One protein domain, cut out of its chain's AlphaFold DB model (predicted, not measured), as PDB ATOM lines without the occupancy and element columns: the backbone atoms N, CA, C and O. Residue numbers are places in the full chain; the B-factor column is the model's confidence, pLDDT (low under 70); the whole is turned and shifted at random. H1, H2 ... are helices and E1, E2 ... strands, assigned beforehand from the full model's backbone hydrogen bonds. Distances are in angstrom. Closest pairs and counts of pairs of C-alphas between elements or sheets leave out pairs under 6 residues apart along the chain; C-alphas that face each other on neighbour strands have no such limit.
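What this domain is: This is residues 6 to 112 of the 454 residues of an uncharacterized protein of Rhodopirellula sallentina SM41 (UniProt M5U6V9). A strongly twisted four-stranded sheet has H1 and H2 packed on it, about perpendicular to each other, with H3 off the sheet and long links between the parts. H1 meets the sheet with its residues 29 to 36, chiefly near E3 and E4. The 107 printed residues hold three named helices and four named strands, in the order E1 H1 E2 H2 H3 E3 E4; the sheet order is E2 E1 E4 E3, antiparallel. The class is mixed, with under half of the residues, 50, in named elements; the whole is compact, with a radius of gyration of the C-alphas of 14.5 A, yet elongated, spanning 47 by 30 by 23 A.

Where its parts are: In the sheet, E2 is residues 49 to 52, E1 6 to 10, E4 104 to 111, 22.2 A long, and E3 96 to 101, 16.3 A. H1 is residues 26 to 36 and H2 61 to 70, each 15.4 A; H3 is 88 to 93. C-alpha 6 is at (-10.955, -35.115, 47.811) and C-alpha 111 at (-14.678, -35.432, 53.003).

How they stand to each other: E2 and E1 have N 8 and O 50 within hydrogen-bond range at 2.9 A, E1 and E4 N 7 and O 109 at 2.8 A, and the hairpin E3 and E4 N 108 and O 97 at 2.8 A. H1 and H2 are on one face of the sheet E2 E1 E4 E3, in two layers, one of helices and one of strands. H2 has a height over the sheet of 8.5 A; its closest C-alphas to E3 are Leu 68 and Gly 99, 7.4 A. H1 and H2 only just touch, with 3 pairs of C-alphas within 8 A, the closest Leu 36 and Arg 67 at 7.2 A, about perpendicular at 83 degrees. H3 is not on the sheet. Every O i to N i+4 pair is within range in H1 and H3, and 3 of 6 in H2.

The domain as a whole: The C-alphas farthest apart, Arg 23 and Lys 84, are 47.5 A apart. The printed part has no cut. The links E1 to H1, H1 to E2 and H2 to H3 are long. Residues 18 to 29 and 43 to 44 have pLDDT under 70.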
ATOM      1  N   THR A   6     -11.342 -36.498  48.128       91.69
ATOM      2  CA  THR A   6     -10.955 -35.115  47.811       91.69
ATOM      3  C   THR A   6     -12.039 -34.451  46.965       91.69
ATOM      4  O   THR A   6     -12.469 -35.001  45.951       91.69
ATOM      5  N   THR A   7     -12.464 -33.250  47.344       92.50
ATOM      6  CA  THR A   7     -13.417 -32.435  46.581       92.50
ATOM      7  C   THR A   7     -12.742 -31.188  46.037       92.50
ATOM      8  O   THR A   7     -11.993 -30.538  46.760       92.50
ATOM      9  N   LEU A   8     -13.040 -30.840  44.787       94.25
ATOM     10  CA  LEU A   8     -12.651 -29.592  44.132       94.25
ATOM     11  C   LEU A   8     -13.857 -28.656  44.118       94.25
ATOM     12  O   LEU A   8     -14.936 -29.081  43.724       94.25
ATOM     13  N   THR A   9     -13.690 -27.404  44.536       94.62
ATOM     14  CA  THR A   9     -14.734 -26.368  44.500       94.62
ATOM     15  C   THR A   9     -14.183 -25.085  43.891       94.62
ATOM     16  O   THR A   9     -13.125 -24.630  44.308       94.62
ATOM     17  N   ILE A  10     -14.884 -24.485  42.934       92.88
ATOM     18  CA  ILE A  10     -14.544 -23.176  42.366       92.88
ATOM     19  C   ILE A  10     -15.056 -22.066  43.291       92.88
ATOM     20  O   ILE A  10     -16.194 -22.125  43.762       92.88
ATOM     21  N   ASP A  11     -14.250 -21.025  43.516       92.69
ATOM     22  CA  ASP A  11     -14.724 -19.814  44.182       92.69
ATOM     23  C   ASP A  11     -15.690 -19.050  43.256       92.69
ATOM     24  O   ASP A  11     -15.269 -18.613  42.175       92.69
ATOM     25  N   PRO A  12     -16.954 -18.813  43.656       89.00
ATOM     26  CA  PRO A  12     -17.901 -18.016  42.868       89.00
ATOM     27  C   PRO A  12     -17.451 -16.560  42.635       89.00
ATOM     28  O   PRO A  12     -17.995 -15.877  41.770       89.00
ATOM     29  N   ARG A  13     -16.458 -16.059  43.378       89.69
ATOM     30  CA  ARG A  13     -15.861 -14.727  43.187       89.69
ATOM     31  C   ARG A  13     -14.839 -14.669  42.061       89.69
ATOM     32  O   ARG A  13     -14.408 -13.572  41.712       89.69
ATOM     33  N   SER A  14     -14.455 -15.811  41.494       89.56
ATOM     34  CA  SER A  14     -13.506 -15.882  40.383       89.56
ATOM     35  C   SER A  14     -13.906 -14.901  39.269       89.56
ATOM     36  O   SER A  14     -15.044 -14.972  38.795       89.56
ATOM     37  N   PRO A  15     -13.017 -13.992  38.820       87.38
ATOM     38  CA  PRO A  15     -13.347 -12.978  37.816       87.38
ATOM     39  C   PRO A  15     -13.969 -13.555  36.543       87.38
ATOM     40  O   PRO A  15     -14.872 -12.956  35.966       87.38
ATOM     41  N   LEU A  16     -13.539 -14.758  36.148       80.19
ATOM     42  CA  LEU A  16     -14.053 -15.464  34.975       80.19
ATOM     43  C   LEU A  16     -15.548 -15.826  35.072       80.19
ATOM     44  O   LEU A  16     -16.202 -16.004  34.049       80.19
ATOM     45  N   LEU A  17     -16.093 -15.935  36.288       76.38
ATOM     46  CA  LEU A  17     -17.508 -16.228  36.530       76.38
ATOM     47  C   LEU A  17     -18.379 -14.965  36.595       76.38
ATOM     48  O   LEU A  17     -19.600 -15.064  36.498       76.38
ATOM     49  N   ASN A  18     -17.759 -13.790  36.746       65.12
ATOM     50  CA  ASN A  18     -18.434 -12.531  37.050       65.12
ATOM     51  C   ASN A  18     -18.515 -11.555  35.864       65.12
ATOM     52  O   ASN A  18     -18.846 -10.397  36.096       65.12
ATOM     53  N   ASP A  19     -18.258 -11.978  34.617       56.22
ATOM     54  CA  ASP A  19     -18.406 -11.110  33.433       56.22
ATOM     55  C   ASP A  19     -19.896 -10.872  33.081       56.22
ATOM     56  O   ASP A  19     -20.559 -11.762  32.531       56.22
ATOM     57  N   PRO A  20     -20.465  -9.680  33.362       42.19
ATOM     58  CA  PRO A  20     -21.873  -9.372  33.118       42.19
ATOM     59  C   PRO A  20     -22.100  -8.803  31.706       42.19
ATOM     60  O   PRO A  20     -23.245  -8.623  31.283       42.19
ATOM     61  N   ALA A  21     -21.034  -8.484  30.965       41.56
ATOM     62  CA  ALA A  21     -21.092  -7.828  29.670       41.56
ATOM     63  C   ALA A  21     -20.813  -8.860  28.578       41.56
ATOM     64  O   ALA A  21     -19.698  -8.951  28.086       41.56
ATOM     65  N   GLY A  22     -21.837  -9.624  28.182       45.28
ATOM     66  CA  GLY A  22     -21.791 -10.671  27.148       45.28
ATOM     67  C   GLY A  22     -21.248 -10.240  25.774       45.28
ATOM     68  O   GLY A  22     -21.983 -10.168  24.792       45.28
ATOM     69  N   ARG A  23     -19.943  -9.981  25.704       43.53
ATOM     70  CA  ARG A  23     -19.111  -9.778  24.515       43.53
ATOM     71  C   ARG A  23     -17.736 -10.457  24.660       43.53
ATOM     72  O   ARG A  23     -17.013 -10.509  23.671       43.53
ATOM     73  N   GLY A  24     -17.413 -11.018  25.831       44.22
ATOM     74  CA  GLY A  24     -16.281 -11.917  26.076       44.22
ATOM     75  C   GLY A  24     -16.745 -13.367  26.243       44.22
ATOM     76  O   GLY A  24     -17.232 -13.771  27.286       44.22
ATOM     77  N   ASP A  25     -16.665 -14.115  25.150       53.06
ATOM     78  CA  ASP A  25     -16.644 -15.574  25.010       53.06
ATOM     79  C   ASP A  25     -16.962 -16.463  26.249       53.06
ATOM     80  O   ASP A  25     -16.067 -16.943  26.945       53.06
ATOM     81  N   ARG A  26     -18.244 -16.819  26.464       55.53
ATOM     82  CA  ARG A  26     -18.625 -17.938  27.367       55.53
ATOM     83  C   ARG A  26     -17.866 -19.237  27.041       55.53
ATOM     84  O   ARG A  26     -17.701 -20.076  27.924       55.53
ATOM     85  N   GLY A  27     -17.407 -19.406  25.797       58.53
ATOM     86  CA  GLY A  27     -16.553 -20.512  25.376       58.53
ATOM     87  C   GLY A  27     -15.154 -20.464  25.990       58.53
ATOM     88  O   GLY A  27     -14.636 -21.513  26.354       58.53
ATOM     89  N   ALA A  28     -14.575 -19.279  26.206       62.66
ATOM     90  CA  ALA A  28     -13.277 -19.118  26.868       62.66
ATOM     91  C   ALA A  28     -13.357 -19.415  28.374       62.66
ATOM     92  O   ALA A  28     -12.450 -20.039  28.932       62.66
ATOM     93  N   ALA A  29     -14.466 -19.032  29.020       67.94
ATOM     94  CA  ALA A  29     -14.724 -19.389  30.413       67.94
ATOM     95  C   ALA A  29     -14.860 -20.908  30.586       67.94
ATOM     96  O   ALA A  29     -14.194 -21.507  31.430       67.94
ATOM     97  N   LEU A  30     -15.661 -21.542  29.724       73.31
ATOM     98  CA  LEU A  30     -15.823 -22.993  29.708       73.31
ATOM     99  C   LEU A  30     -14.509 -23.712  29.366       73.31
ATOM    100  O   LEU A  30     -14.178 -24.698  30.010       73.31
ATOM    101  N   GLY A  31     -13.739 -23.198  28.402       79.31
ATOM    102  CA  GLY A  31     -12.423 -23.722  28.031       79.31
ATOM    103  C   GLY A  31     -11.437 -23.698  29.195       79.31
ATOM    104  O   GLY A  31     -10.834 -24.719  29.500       79.31
ATOM    105  N   SER A  32     -11.361 -22.584  29.927       82.62
ATOM    106  CA  SER A  32     -10.484 -22.476  31.103       82.62
ATOM    107  C   SER A  32     -10.905 -23.424  32.234       82.62
ATOM    108  O   SER A  32     -10.052 -23.985  32.918       82.62
ATOM    109  N   VAL A  33     -12.214 -23.645  32.428       85.38
ATOM    110  CA  VAL A  33     -12.714 -24.649  33.385       85.38
ATOM    111  C   VAL A  33     -12.349 -26.063  32.932       85.38
ATOM    112  O   VAL A  33     -11.915 -26.864  33.754       85.38
ATOM    113  N   LEU A  34     -12.494 -26.380  31.643       86.81
ATOM    114  CA  LEU A  34     -12.095 -27.676  31.083       86.81
ATOM    115  C   LEU A  34     -10.585 -27.920  31.235       86.81
ATOM    116  O   LEU A  34     -10.160 -29.029  31.572       86.81
ATOM    117  N   ASP A  35      -9.783 -26.876  31.037       88.00
ATOM    118  CA  ASP A  35      -8.335 -26.913  31.220       88.00
ATOM    119  C   ASP A  35      -7.942 -27.073  32.691       88.00
ATOM    120  O   ASP A  35      -6.976 -27.777  32.982       88.00
ATOM    121  N   LEU A  36      -8.706 -26.494  33.623       89.56
ATOM    122  CA  LEU A  36      -8.567 -26.767  35.051       89.56
ATOM    123  C   LEU A  36      -8.948 -28.225  35.355       89.56
ATOM    124  O   LEU A  36      -8.090 -29.041  35.700       89.56
ATOM    125  N   PHE A  37     -10.228 -28.570  35.213       92.12
ATOM    126  CA  PHE A  37     -10.745 -29.891  35.545       92.12
ATOM    127  C   PHE A  37     -12.032 -30.209  34.758       92.12
ATOM    128  O   PHE A  37     -13.091 -29.651  35.057       92.12
ATOM    129  N   PRO A  38     -11.992 -31.141  33.784       90.31
ATOM    130  CA  PRO A  38     -13.137 -31.410  32.913       90.31
ATOM    131  C   PRO A  38     -14.397 -31.892  33.642       90.31
ATOM    132  O   PRO A  38     -15.502 -31.589  33.201       90.31
ATOM    133  N   GLY A  39     -14.243 -32.577  34.780       87.19
ATOM    134  CA  GLY A  39     -15.355 -33.044  35.621       87.19
ATOM    135  C   GLY A  39     -16.228 -31.951  36.247       87.19
ATOM    136  O   GLY A  39     -17.208 -32.283  36.905       87.19
ATOM    137  N   LEU A  40     -15.882 -30.673  36.069       87.62
ATOM    138  CA  LEU A  40     -16.715 -29.521  36.440       87.62
ATOM    139  C   LEU A  40     -17.693 -29.120  35.323       87.62
ATOM    140  O   LEU A  40     -18.428 -28.146  35.465       87.62
ATOM    141  N   VAL A  41     -17.688 -29.821  34.187       83.81
ATOM    142  CA  VAL A  41     -18.547 -29.515  33.042       83.81
ATOM    143  C   VAL A  41     -19.384 -30.733  32.672       83.81
ATOM    144  O   VAL A  41     -18.857 -31.790  32.335       83.81
ATOM    145  N   SER A  42     -20.706 -30.566  32.636       73.31
ATOM    146  CA  SER A  42     -21.638 -31.604  32.184       73.31
ATOM    147  C   SER A  42     -22.678 -31.019  31.238       73.31
ATOM    148  O   SER A  42     -23.371 -30.081  31.591       73.31
ATOM    149  N   ALA A  43     -22.824 -31.558  30.020       67.38
ATOM    150  CA  ALA A  43     -23.841 -31.098  29.051       67.38
ATOM    151  C   ALA A  43     -23.893 -29.558  28.861       67.38
ATOM    152  O   ALA A  43     -24.973 -28.986  28.725       67.38
ATOM    153  N   ASN A  44     -22.724 -28.903  28.845       67.06
ATOM    154  CA  ASN A  44     -22.535 -27.446  28.757       67.06
ATOM    155  C   ASN A  44     -22.985 -26.633  29.985       67.06
ATOM    156  O   ASN A  44     -23.057 -25.406  29.901       67.06
ATOM    157  N   THR A  45     -23.266 -27.273  31.119       72.06
ATOM    158  CA  THR A  45     -23.420 -26.595  32.409       72.06
ATOM    159  C   THR A  45     -22.127 -26.674  33.206       72.06
ATOM    160  O   THR A  45     -21.415 -27.676  33.146       72.06
ATOM    161  N   LEU A  46     -21.835 -25.598  33.933       79.31
ATOM    162  CA  LEU A  46     -20.749 -25.527  34.901       79.31
ATOM    163  C   LEU A  46     -21.264 -25.997  36.262       79.31
ATOM    164  O   LEU A  46     -22.183 -25.389  36.811       79.31
ATOM    165  N   ASP A  47     -20.625 -27.018  36.812       83.19
ATOM    166  CA  ASP A  47     -20.762 -27.415  38.203       83.19
ATOM    167  C   ASP A  47     -19.645 -26.741  39.008       83.19
ATOM    168  O   ASP A  47     -18.472 -26.808  38.651       83.19
ATOM    169  N   LEU A  48     -19.992 -26.060  40.104       85.69
ATOM    170  CA  LEU A  48     -18.998 -25.363  40.937       85.69
ATOM    171  C   LEU A  48     -18.179 -26.308  41.814       85.69
ATOM    172  O   LEU A  48     -17.263 -25.857  42.490       85.69
ATOM    173  N   HIS A  49     -18.511 -27.595  41.845       89.31
ATOM    174  CA  HIS A  49     -17.745 -28.578  42.589       89.31
ATOM    175  C   HIS A  49     -17.795 -29.945  41.921       89.31
ATOM    176  O   HIS A  49     -18.746 -30.269  41.213       89.31
ATOM    177  N   THR A  50     -16.768 -30.750  42.167       88.56
ATOM    178  CA  THR A  50     -16.692 -32.137  41.707       88.56
ATOM    179  C   THR A  50     -15.786 -32.959  42.621       88.56
ATOM    180  O   THR A  50     -15.061 -32.419  43.464       88.56
ATOM    181  N   VAL A  51     -15.828 -34.277  42.460       88.62
ATOM    182  CA  VAL A  51     -14.941 -35.204  43.164       88.62
ATOM    183  C   VAL A  51     -13.630 -35.344  42.390       88.62
ATOM    184  O   VAL A  51     -13.613 -35.562  41.179       88.62
ATOM    185  N   VAL A  52     -12.513 -35.253  43.108       90.44
ATOM    186  CA  VAL A  52     -11.186 -35.594  42.592       90.44
ATOM    187  C   VAL A  52     -10.872 -37.009  43.063       90.44
ATOM    188  O   VAL A  52     -10.402 -37.219  44.180       90.44
ATOM    189  N   HIS A  53     -11.194 -37.986  42.219       87.38
ATOM    190  CA  HIS A  53     -10.942 -39.398  42.480       87.38
ATOM    191  C   HIS A  53      -9.448 -39.685  42.678       87.38
ATOM    192  O   HIS A  53      -8.582 -39.090  42.035       87.38
ATOM    193  N   ASP A  54      -9.137 -40.643  43.553       85.75
ATOM    194  CA  ASP A  54      -7.745 -41.046  43.756       85.75
ATOM    195  C   ASP A  54      -7.180 -41.811  42.548       85.75
ATOM    196  O   ASP A  54      -5.989 -41.730  42.248       85.75
ATOM    197  N   HIS A  55      -8.053 -42.516  41.827       82.12
ATOM    198  CA  HIS A  55      -7.718 -43.321  40.661       82.12
ATOM    199  C   HIS A  55      -8.824 -43.229  39.607       82.12
ATOM    200  O   HIS A  55      -9.994 -43.036  39.931       82.12
ATOM    201  N   SER A  56      -8.455 -43.431  38.344       85.56
ATOM    202  CA  SER A  56      -9.399 -43.606  37.243       85.56
ATOM    203  C   SER A  56      -8.874 -44.656  36.275       85.56
ATOM    204  O   SER A  56      -7.670 -44.775  36.056       85.56
ATOM    205  N   THR A  57      -9.784 -45.412  35.666       84.25
ATOM    206  CA  THR A  57      -9.459 -46.333  34.570       84.25
ATOM    207  C   THR A  57      -9.264 -45.602  33.238       84.25
ATOM    208  O   THR A  57      -8.834 -46.217  32.260       84.25
ATOM    209  N   ARG A  58      -9.562 -44.295  33.173       85.81
ATOM    210  CA  ARG A  58      -9.416 -43.486  31.963       85.81
ATOM    211  C   ARG A  58      -7.965 -43.020  31.771       85.81
ATOM    212  O   ARG A  58      -7.422 -42.344  32.649       85.81
ATOM    213  N   PRO A  59      -7.346 -43.289  30.605       87.06
ATOM    214  CA  PRO A  59      -6.018 -42.774  30.289       87.06
ATOM    215  C   PRO A  59      -5.943 -41.247  30.401       87.06
ATOM    216  O   PRO A  59      -6.837 -40.540  29.939       87.06
ATOM    217  N   GLY A  60      -4.855 -40.741  30.985       88.81
ATOM    218  CA  GLY A  60      -4.595 -39.303  31.120       88.81
ATOM    219  C   GLY A  60      -5.218 -38.636  32.351       88.81
ATOM    220  O   GLY A  60      -4.909 -37.475  32.612       88.81
ATOM    221  N   TYR A  61      -6.027 -39.351  33.141       91.62
ATOM    222  CA  TYR A  61      -6.608 -38.792  34.364       91.62
ATOM    223  C   TYR A  61      -5.551 -38.343  35.382       91.62
ATOM    224  O   TYR A  61      -5.671 -37.254  35.936       91.62
ATOM    225  N   ASP A  62      -4.481 -39.120  35.573       89.69
ATOM    226  CA  ASP A  62      -3.411 -38.762  36.514       89.69
ATOM    227  C   ASP A  62      -2.756 -37.422  36.153       89.69
ATOM    228  O   ASP A  62      -2.495 -36.604  37.030       89.69
ATOM    229  N   ALA A  63      -2.568 -37.149  34.857       90.06
ATOM    230  CA  ALA A  63      -2.054 -35.864  34.393       90.06
ATOM    231  C   ALA A  63      -3.047 -34.727  34.678       90.06
ATOM    232  O   ALA A  63      -2.644 -33.660  35.130       90.06
ATOM    233  N   ILE A  64      -4.350 -34.956  34.469       91.50
ATOM    234  CA  ILE A  64      -5.404 -33.982  34.799       91.50
ATOM    235  C   ILE A  64      -5.394 -33.659  36.292       91.50
ATOM    236  O   ILE A  64      -5.452 -32.486  36.656       91.50
ATOM    237  N   ARG A  65      -5.270 -34.684  37.140       90.62
ATOM    238  CA  ARG A  65      -5.182 -34.543  38.593       90.62
ATOM    239  C   ARG A  65      -3.932 -33.764  39.011       90.62
ATOM    240  O   ARG A  65      -4.055 -32.816  39.780       90.62
ATOM    241  N   GLN A  66      -2.765 -34.101  38.462       88.12
ATOM    242  CA  GLN A  66      -1.497 -33.412  38.744       88.12
ATOM    243  C   GLN A  66      -1.528 -31.926  38.362       88.12
ATOM    244  O   GLN A  66      -0.854 -31.119  38.996       88.12
ATOM    245  N   ARG A  67      -2.353 -31.508  37.386       89.12
ATOM    246  CA  ARG A  67      -2.481 -30.078  37.045       89.12
ATOM    247  C   ARG A  67      -2.984 -29.212  38.199       89.12
ATOM    248  O   ARG A  67      -2.648 -28.031  38.245       89.12
ATOM    249  N   LEU A  68      -3.745 -29.791  39.129       92.00
ATOM    250  CA  LEU A  68      -4.195 -29.095  40.335       92.00
ATOM    251  C   LEU A  68      -3.018 -28.693  41.238       92.00
ATOM    252  O   LEU A  68      -3.150 -27.777  42.034       92.00
ATOM    253  N   GLU A  69      -1.851 -29.324  41.122       90.62
ATOM    254  CA  GLU A  69      -0.679 -28.947  41.918       90.62
ATOM    255  C   GLU A  69      -0.055 -27.639  41.426       90.62
ATOM    256  O   GLU A  69       0.360 -26.812  42.234       90.62
ATOM    257  N   PHE A  70      -0.047 -27.405  40.107       90.19
ATOM    258  CA  PHE A  70       0.590 -26.225  39.510       90.19
ATOM    259  C   PHE A  70      -0.116 -24.910  39.842       90.19
ATOM    260  O   PHE A  70       0.508 -23.854  39.778       90.19
ATOM    261  N   GLY A  71      -1.406 -24.958  40.180       91.00
ATOM    262  CA  GLY A  71      -2.145 -23.760  40.577       91.00
ATOM    263  C   GLY A  71      -1.935 -23.361  42.036       91.00
ATOM    264  O   GLY A  71      -2.436 -22.319  42.450       91.00
ATOM    265  N   VAL A  72      -1.230 -24.166  42.834       93.94
ATOM    266  CA  VAL A  72      -1.025 -23.917  44.263       93.94
ATOM    267  C   VAL A  72       0.351 -23.297  44.484       93.94
ATOM    268  O   VAL A  72       1.365 -23.920  44.191       93.94
ATOM    269  N   THR A  73       0.396 -22.085  45.045       86.12
ATOM    270  CA  THR A  73       1.613 -21.252  45.161       86.12
ATOM    271  C   THR A  73       2.797 -21.946  45.851       86.12
ATOM    272  O   THR A  73       3.944 -21.705  45.490       86.12
ATOM    273  N   GLU A  74       2.534 -22.840  46.808       84.69
ATOM    274  CA  GLU A  74       3.556 -23.617  47.538       84.69
ATOM    275  C   GLU A  74       3.555 -25.111  47.165       84.69
ATOM    276  O   GLU A  74       4.187 -25.932  47.827       84.69
ATOM    277  N   GLY A  75       2.806 -25.480  46.126       86.31
ATOM    278  CA  GLY A  75       2.517 -26.864  45.788       86.31
ATOM    279  C   GLY A  75       1.580 -27.562  46.781       86.31
ATOM    280  O   GLY A  75       1.046 -26.986  47.745       86.31
ATOM    281  N   ILE A  76       1.358 -28.844  46.508       86.25
ATOM    282  CA  ILE A  76       0.521 -29.742  47.300       86.25
ATOM    283  C   ILE A  76       1.414 -30.857  47.829       86.25
ATOM    284  O   ILE A  76       2.161 -31.478  47.078       86.25
ATOM    285  N   ALA A  77       1.348 -31.094  49.135       84.56
ATOM    286  CA  ALA A  77       2.104 -32.171  49.751       84.56
ATOM    287  C   ALA A  77       1.493 -33.538  49.353       84.56
ATOM    288  O   ALA A  77       0.261 -33.629  49.268       84.56
ATOM    289  N   PRO A  78       2.295 -34.593  49.106       80.62
ATOM    290  CA  PRO A  78       1.798 -35.886  48.619       80.62
ATOM    291  C   PRO A  78       0.668 -36.497  49.464       80.62
ATOM    292  O   PRO A  78      -0.233 -37.146  48.925       80.62
ATOM    293  N   GLU A  79       0.647 -36.226  50.772       81.62
ATOM    294  CA  GLU A  79      -0.355 -36.684  51.741       81.62
ATOM    295  C   GLU A  79      -1.791 -36.268  51.374       81.62
ATOM    296  O   GLU A  79      -2.759 -36.879  51.828       81.62
ATOM    297  N   TRP A  80      -1.960 -35.228  50.554       79.50
ATOM    298  CA  TRP A  80      -3.275 -34.788  50.091       79.50
ATOM    299  C   TRP A  80      -3.881 -35.721  49.044       79.50
ATOM    300  O   TRP A  80      -5.088 -35.984  49.074       79.50
ATOM    301  N   PHE A  81      -3.051 -36.275  48.160       80.88
ATOM    302  CA  PHE A  81      -3.489 -37.123  47.053       80.88
ATOM    303  C   PHE A  81      -3.172 -38.611  47.229       80.88
ATOM    304  O   PHE A  81      -3.708 -39.431  46.487       80.88
ATOM    305  N   SER A  82      -2.353 -38.968  48.220       83.12
ATOM    306  CA  SER A  82      -2.022 -40.347  48.574       83.12
ATOM    307  C   SER A  82      -2.842 -40.792  49.792       83.12
ATOM    308  O   SER A  82      -2.520 -40.401  50.918       83.12
ATOM    309  N   PRO A  83      -3.873 -41.649  49.633       81.00
ATOM    310  CA  PRO A  83      -4.644 -42.173  50.765       81.00
ATOM    311  C   PRO A  83      -3.788 -42.875  51.824       81.00
ATOM    312  O   PRO A  83      -4.147 -42.868  53.000       81.00
ATOM    313  N   LYS A  84      -2.647 -43.447  51.410       81.88
ATOM    314  CA  LYS A  84      -1.692 -44.146  52.285       81.88
ATOM    315  C   LYS A  84      -0.867 -43.196  53.152       81.88
ATOM    316  O   LYS A  84      -0.456 -43.579  54.241       81.88
ATOM    317  N   GLU A  85      -0.611 -41.985  52.669       84.56
ATOM    318  CA  GLU A  85       0.195 -40.979  53.373       84.56
ATOM    319  C   GLU A  85      -0.676 -39.929  54.080       84.56
ATOM    320  O   GLU A  85      -0.187 -39.158  54.904       84.56
ATOM    321  N   ARG A  86      -1.985 -39.912  53.803       87.94
ATOM    322  CA  ARG A  86      -2.941 -38.976  54.398       87.94
ATOM    323  C   ARG A  86      -3.079 -39.192  55.908       87.94
ATOM    324  O   ARG A  86      -3.535 -40.243  56.366       87.94
ATOM    325  N   THR A  87      -2.758 -38.157  56.686       90.50
ATOM    326  CA  THR A  87      -2.830 -38.164  58.160       90.50
ATOM    327  C   THR A  87      -3.750 -37.076  58.711       90.50
ATOM    328  O   THR A  87      -3.934 -36.024  58.093       90.50
ATOM    329  N   ALA A  88      -4.316 -37.315  59.901       91.56
ATOM    330  CA  ALA A  88      -5.168 -36.341  60.591       91.56
ATOM    331  C   ALA A  88      -4.409 -35.050  60.867       91.56
ATOM    332  O   ALA A  88      -4.925 -33.958  60.662       91.56
ATOM    333  N   GLU A  89      -3.143 -35.190  61.242       91.06
ATOM    334  CA  GLU A  89      -2.230 -34.102  61.523       91.06
ATOM    335  C   GLU A  89      -1.956 -33.244  60.273       91.06
ATOM    336  O   GLU A  89      -1.889 -32.019  60.381       91.06
ATOM    337  N   ALA A  90      -1.839 -33.848  59.084       89.88
ATOM    338  CA  ALA A  90      -1.693 -33.105  57.829       89.88
ATOM    339  C   ALA A  90      -2.967 -32.319  57.474       89.88
ATOM    340  O   ALA A  90      -2.884 -31.137  57.134       89.88
ATOM    341  N   LEU A  91      -4.145 -32.940  57.616       91.44
ATOM    342  CA  LEU A  91      -5.425 -32.270  57.358       91.44
ATOM    343  C   LEU A  91      -5.717 -31.165  58.379       91.44
ATOM    344  O   LEU A  91      -6.195 -30.100  58.006       91.44
ATOM    345  N   ALA A  92      -5.366 -31.370  59.648       92.94
ATOM    346  CA  ALA A  92      -5.511 -30.363  60.696       92.94
ATOM    347  C   ALA A  92      -4.661 -29.113  60.433       92.94
ATOM    348  O   ALA A  92      -5.102 -28.003  60.727       92.94
ATOM    349  N   LYS A  93      -3.454 -29.277  59.873       91.69
ATOM    350  CA  LYS A  93      -2.545 -28.162  59.564       91.69
ATOM    351  C   LYS A  93      -3.014 -27.311  58.389       91.69
ATOM    352  O   LYS A  93      -2.826 -26.098  58.414       91.69
ATOM    353  N   ARG A  94      -3.570 -27.932  57.349       90.69
ATOM    354  CA  ARG A  94      -3.959 -27.237  56.115       90.69
ATOM    355  C   ARG A  94      -5.263 -27.813  55.565       90.69
ATOM    356  O   ARG A  94      -5.211 -28.468  54.540       90.69
ATOM    357  N   PRO A  95      -6.421 -27.587  56.205       92.56
ATOM    358  CA  PRO A  95      -7.676 -28.278  55.879       92.56
ATOM    359  C   PRO A  95      -8.290 -27.922  54.522       92.56
ATOM    360  O   PRO A  95      -9.123 -28.665  54.005       92.56
ATOM    361  N   VAL A  96      -7.898 -26.780  53.957       95.06
ATOM    362  CA  VAL A  96      -8.261 -26.368  52.601       95.06
ATOM    363  C   VAL A  96      -6.996 -25.939  51.880       95.06
ATOM    364  O   VAL A  96      -6.201 -25.150  52.400       95.06
ATOM    365  N   ILE A  97      -6.833 -26.437  50.662       95.00
ATOM    366  CA  ILE A  97      -5.810 -25.980  49.727       95.00
ATOM    367  C   ILE A  97      -6.465 -25.009  48.759       95.00
ATOM    368  O   ILE A  97      -7.454 -25.360  48.131       95.00
ATOM    369  N   ALA A  98      -5.904 -23.811  48.627       96.06
ATOM    370  CA  ALA A  98      -6.302 -22.849  47.610       96.06
ATOM    371  C   ALA A  98      -5.327 -22.899  46.432       96.06
ATOM    372  O   ALA A  98      -4.112 -22.960  46.633       96.06
ATOM    373  N   GLY A  99      -5.870 -22.862  45.221       95.75
ATOM    374  CA  GLY A  99      -5.110 -22.757  43.989       95.75
ATOM    375  C   GLY A  99      -5.798 -21.839  42.985       95.75
ATOM    376  O   GLY A  99      -6.969 -21.491  43.136       95.75
ATOM    377  N   ARG A 100      -5.051 -21.427  41.964       94.44
ATOM    378  CA  ARG A 100      -5.519 -20.577  40.871       94.44
ATOM    379  C   ARG A 100      -5.107 -21.176  39.538       94.44
ATOM    380  O   ARG A 100      -3.956 -21.555  39.352       94.44
ATOM    381  N   SER A 101      -6.043 -21.244  38.600       91.69
ATOM    382  CA  SER A 101      -5.761 -21.546  37.197       91.69
ATOM    383  C   SER A 101      -6.371 -20.448  36.339       91.69
ATOM    384  O   SER A 101      -7.581 -20.226  36.383       91.69
ATOM    385  N   ALA A 102      -5.528 -19.723  35.600       87.69
ATOM    386  CA  ALA A 102      -5.913 -18.475  34.944       87.69
ATOM    387  C   ALA A 102      -6.621 -17.521  35.935       87.69
ATOM    388  O   ALA A 102      -6.020 -17.121  36.930       87.69
ATOM    389  N   SER A 103      -7.889 -17.188  35.687       88.19
ATOM    390  CA  SER A 103      -8.714 -16.315  36.538       88.19
ATOM    391  C   SER A 103      -9.761 -17.091  37.350       88.19
ATOM    392  O   SER A 103     -10.828 -16.553  37.654       88.19
ATOM    393  N   ILE A 104      -9.496 -18.372  37.628       90.75
ATOM    394  CA  ILE A 104     -10.343 -19.254  38.434       90.75
ATOM    395  C   ILE A 104      -9.598 -19.599  39.717       90.75
ATOM    396  O   ILE A 104      -8.587 -20.302  39.670       90.75
ATOM    397  N   ASP A 105     -10.139 -19.160  40.849       94.25
ATOM    398  CA  ASP A 105      -9.720 -19.651  42.159       94.25
ATOM    399  C   ASP A 105     -10.495 -20.921  42.469       94.25
ATOM    400  O   ASP A 105     -11.707 -21.009  42.250       94.25
ATOM    401  N   TYR A 106      -9.790 -21.922  42.972       95.12
ATOM    402  CA  TYR A 106     -10.376 -23.183  43.372       95.12
ATOM    403  C   TYR A 106      -9.807 -23.655  44.698       95.12
ATOM    404  O   TYR A 106      -8.719 -23.269  45.133       95.12
ATOM    405  N   TYR A 107     -10.562 -24.541  45.324       96.69
ATOM    406  CA  TYR A 107     -10.277 -25.079  46.631       96.69
ATOM    407  C   TYR A 107     -10.350 -26.594  46.608       96.69
ATOM    408  O   TYR A 107     -11.292 -27.163  46.055       96.69
ATOM    409  N   LEU A 108      -9.375 -27.236  47.243       95.44
ATOM    410  CA  LEU A 108      -9.420 -28.655  47.558       95.44
ATOM    411  C   LEU A 108      -9.703 -28.827  49.045       95.44
ATOM    412  O   LEU A 108      -9.049 -28.205  49.883       95.44
ATOM    413  N   SER A 109     -10.653 -29.694  49.367       95.31
ATOM    414  CA  SER A 109     -10.968 -30.110  50.736       95.31
ATOM    415  C   SER A 109     -11.190 -31.619  50.793       95.31
ATOM    416  O   SER A 109     -11.348 -32.275  49.762       95.31
ATOM    417  N   GLN A 110     -11.145 -32.189  51.997       94.12
ATOM    418  CA  GLN A 110     -11.402 -33.611  52.217       94.12
ATOM    419  C   GLN A 110     -12.805 -33.831  52.787       94.12
ATOM    420  O   GLN A 110     -13.330 -33.016  53.546       94.12
ATOM    421  N   ARG A 111     -13.396 -34.981  52.468       93.19
ATOM    422  CA  ARG A 111     -14.678 -35.432  53.003       93.19
ATOM    423  C   ARG A 111     -14.529 -36.841  53.559       93.19
ATOM    424  O   ARG A 111     -14.191 -37.754  52.816       93.19
ATOM    425  N   ASN A 112     -14.781 -37.011  54.851       92.69
ATOM    426  CA  ASN A 112     -14.826 -38.318  55.502       92.69
ATOM    427  C   ASN A 112     -16.172 -39.011  55.230       92.69
ATOM    428  O   ASN A 112     -17.183 -38.341  55.013       92.69
TER     429      ASN A 112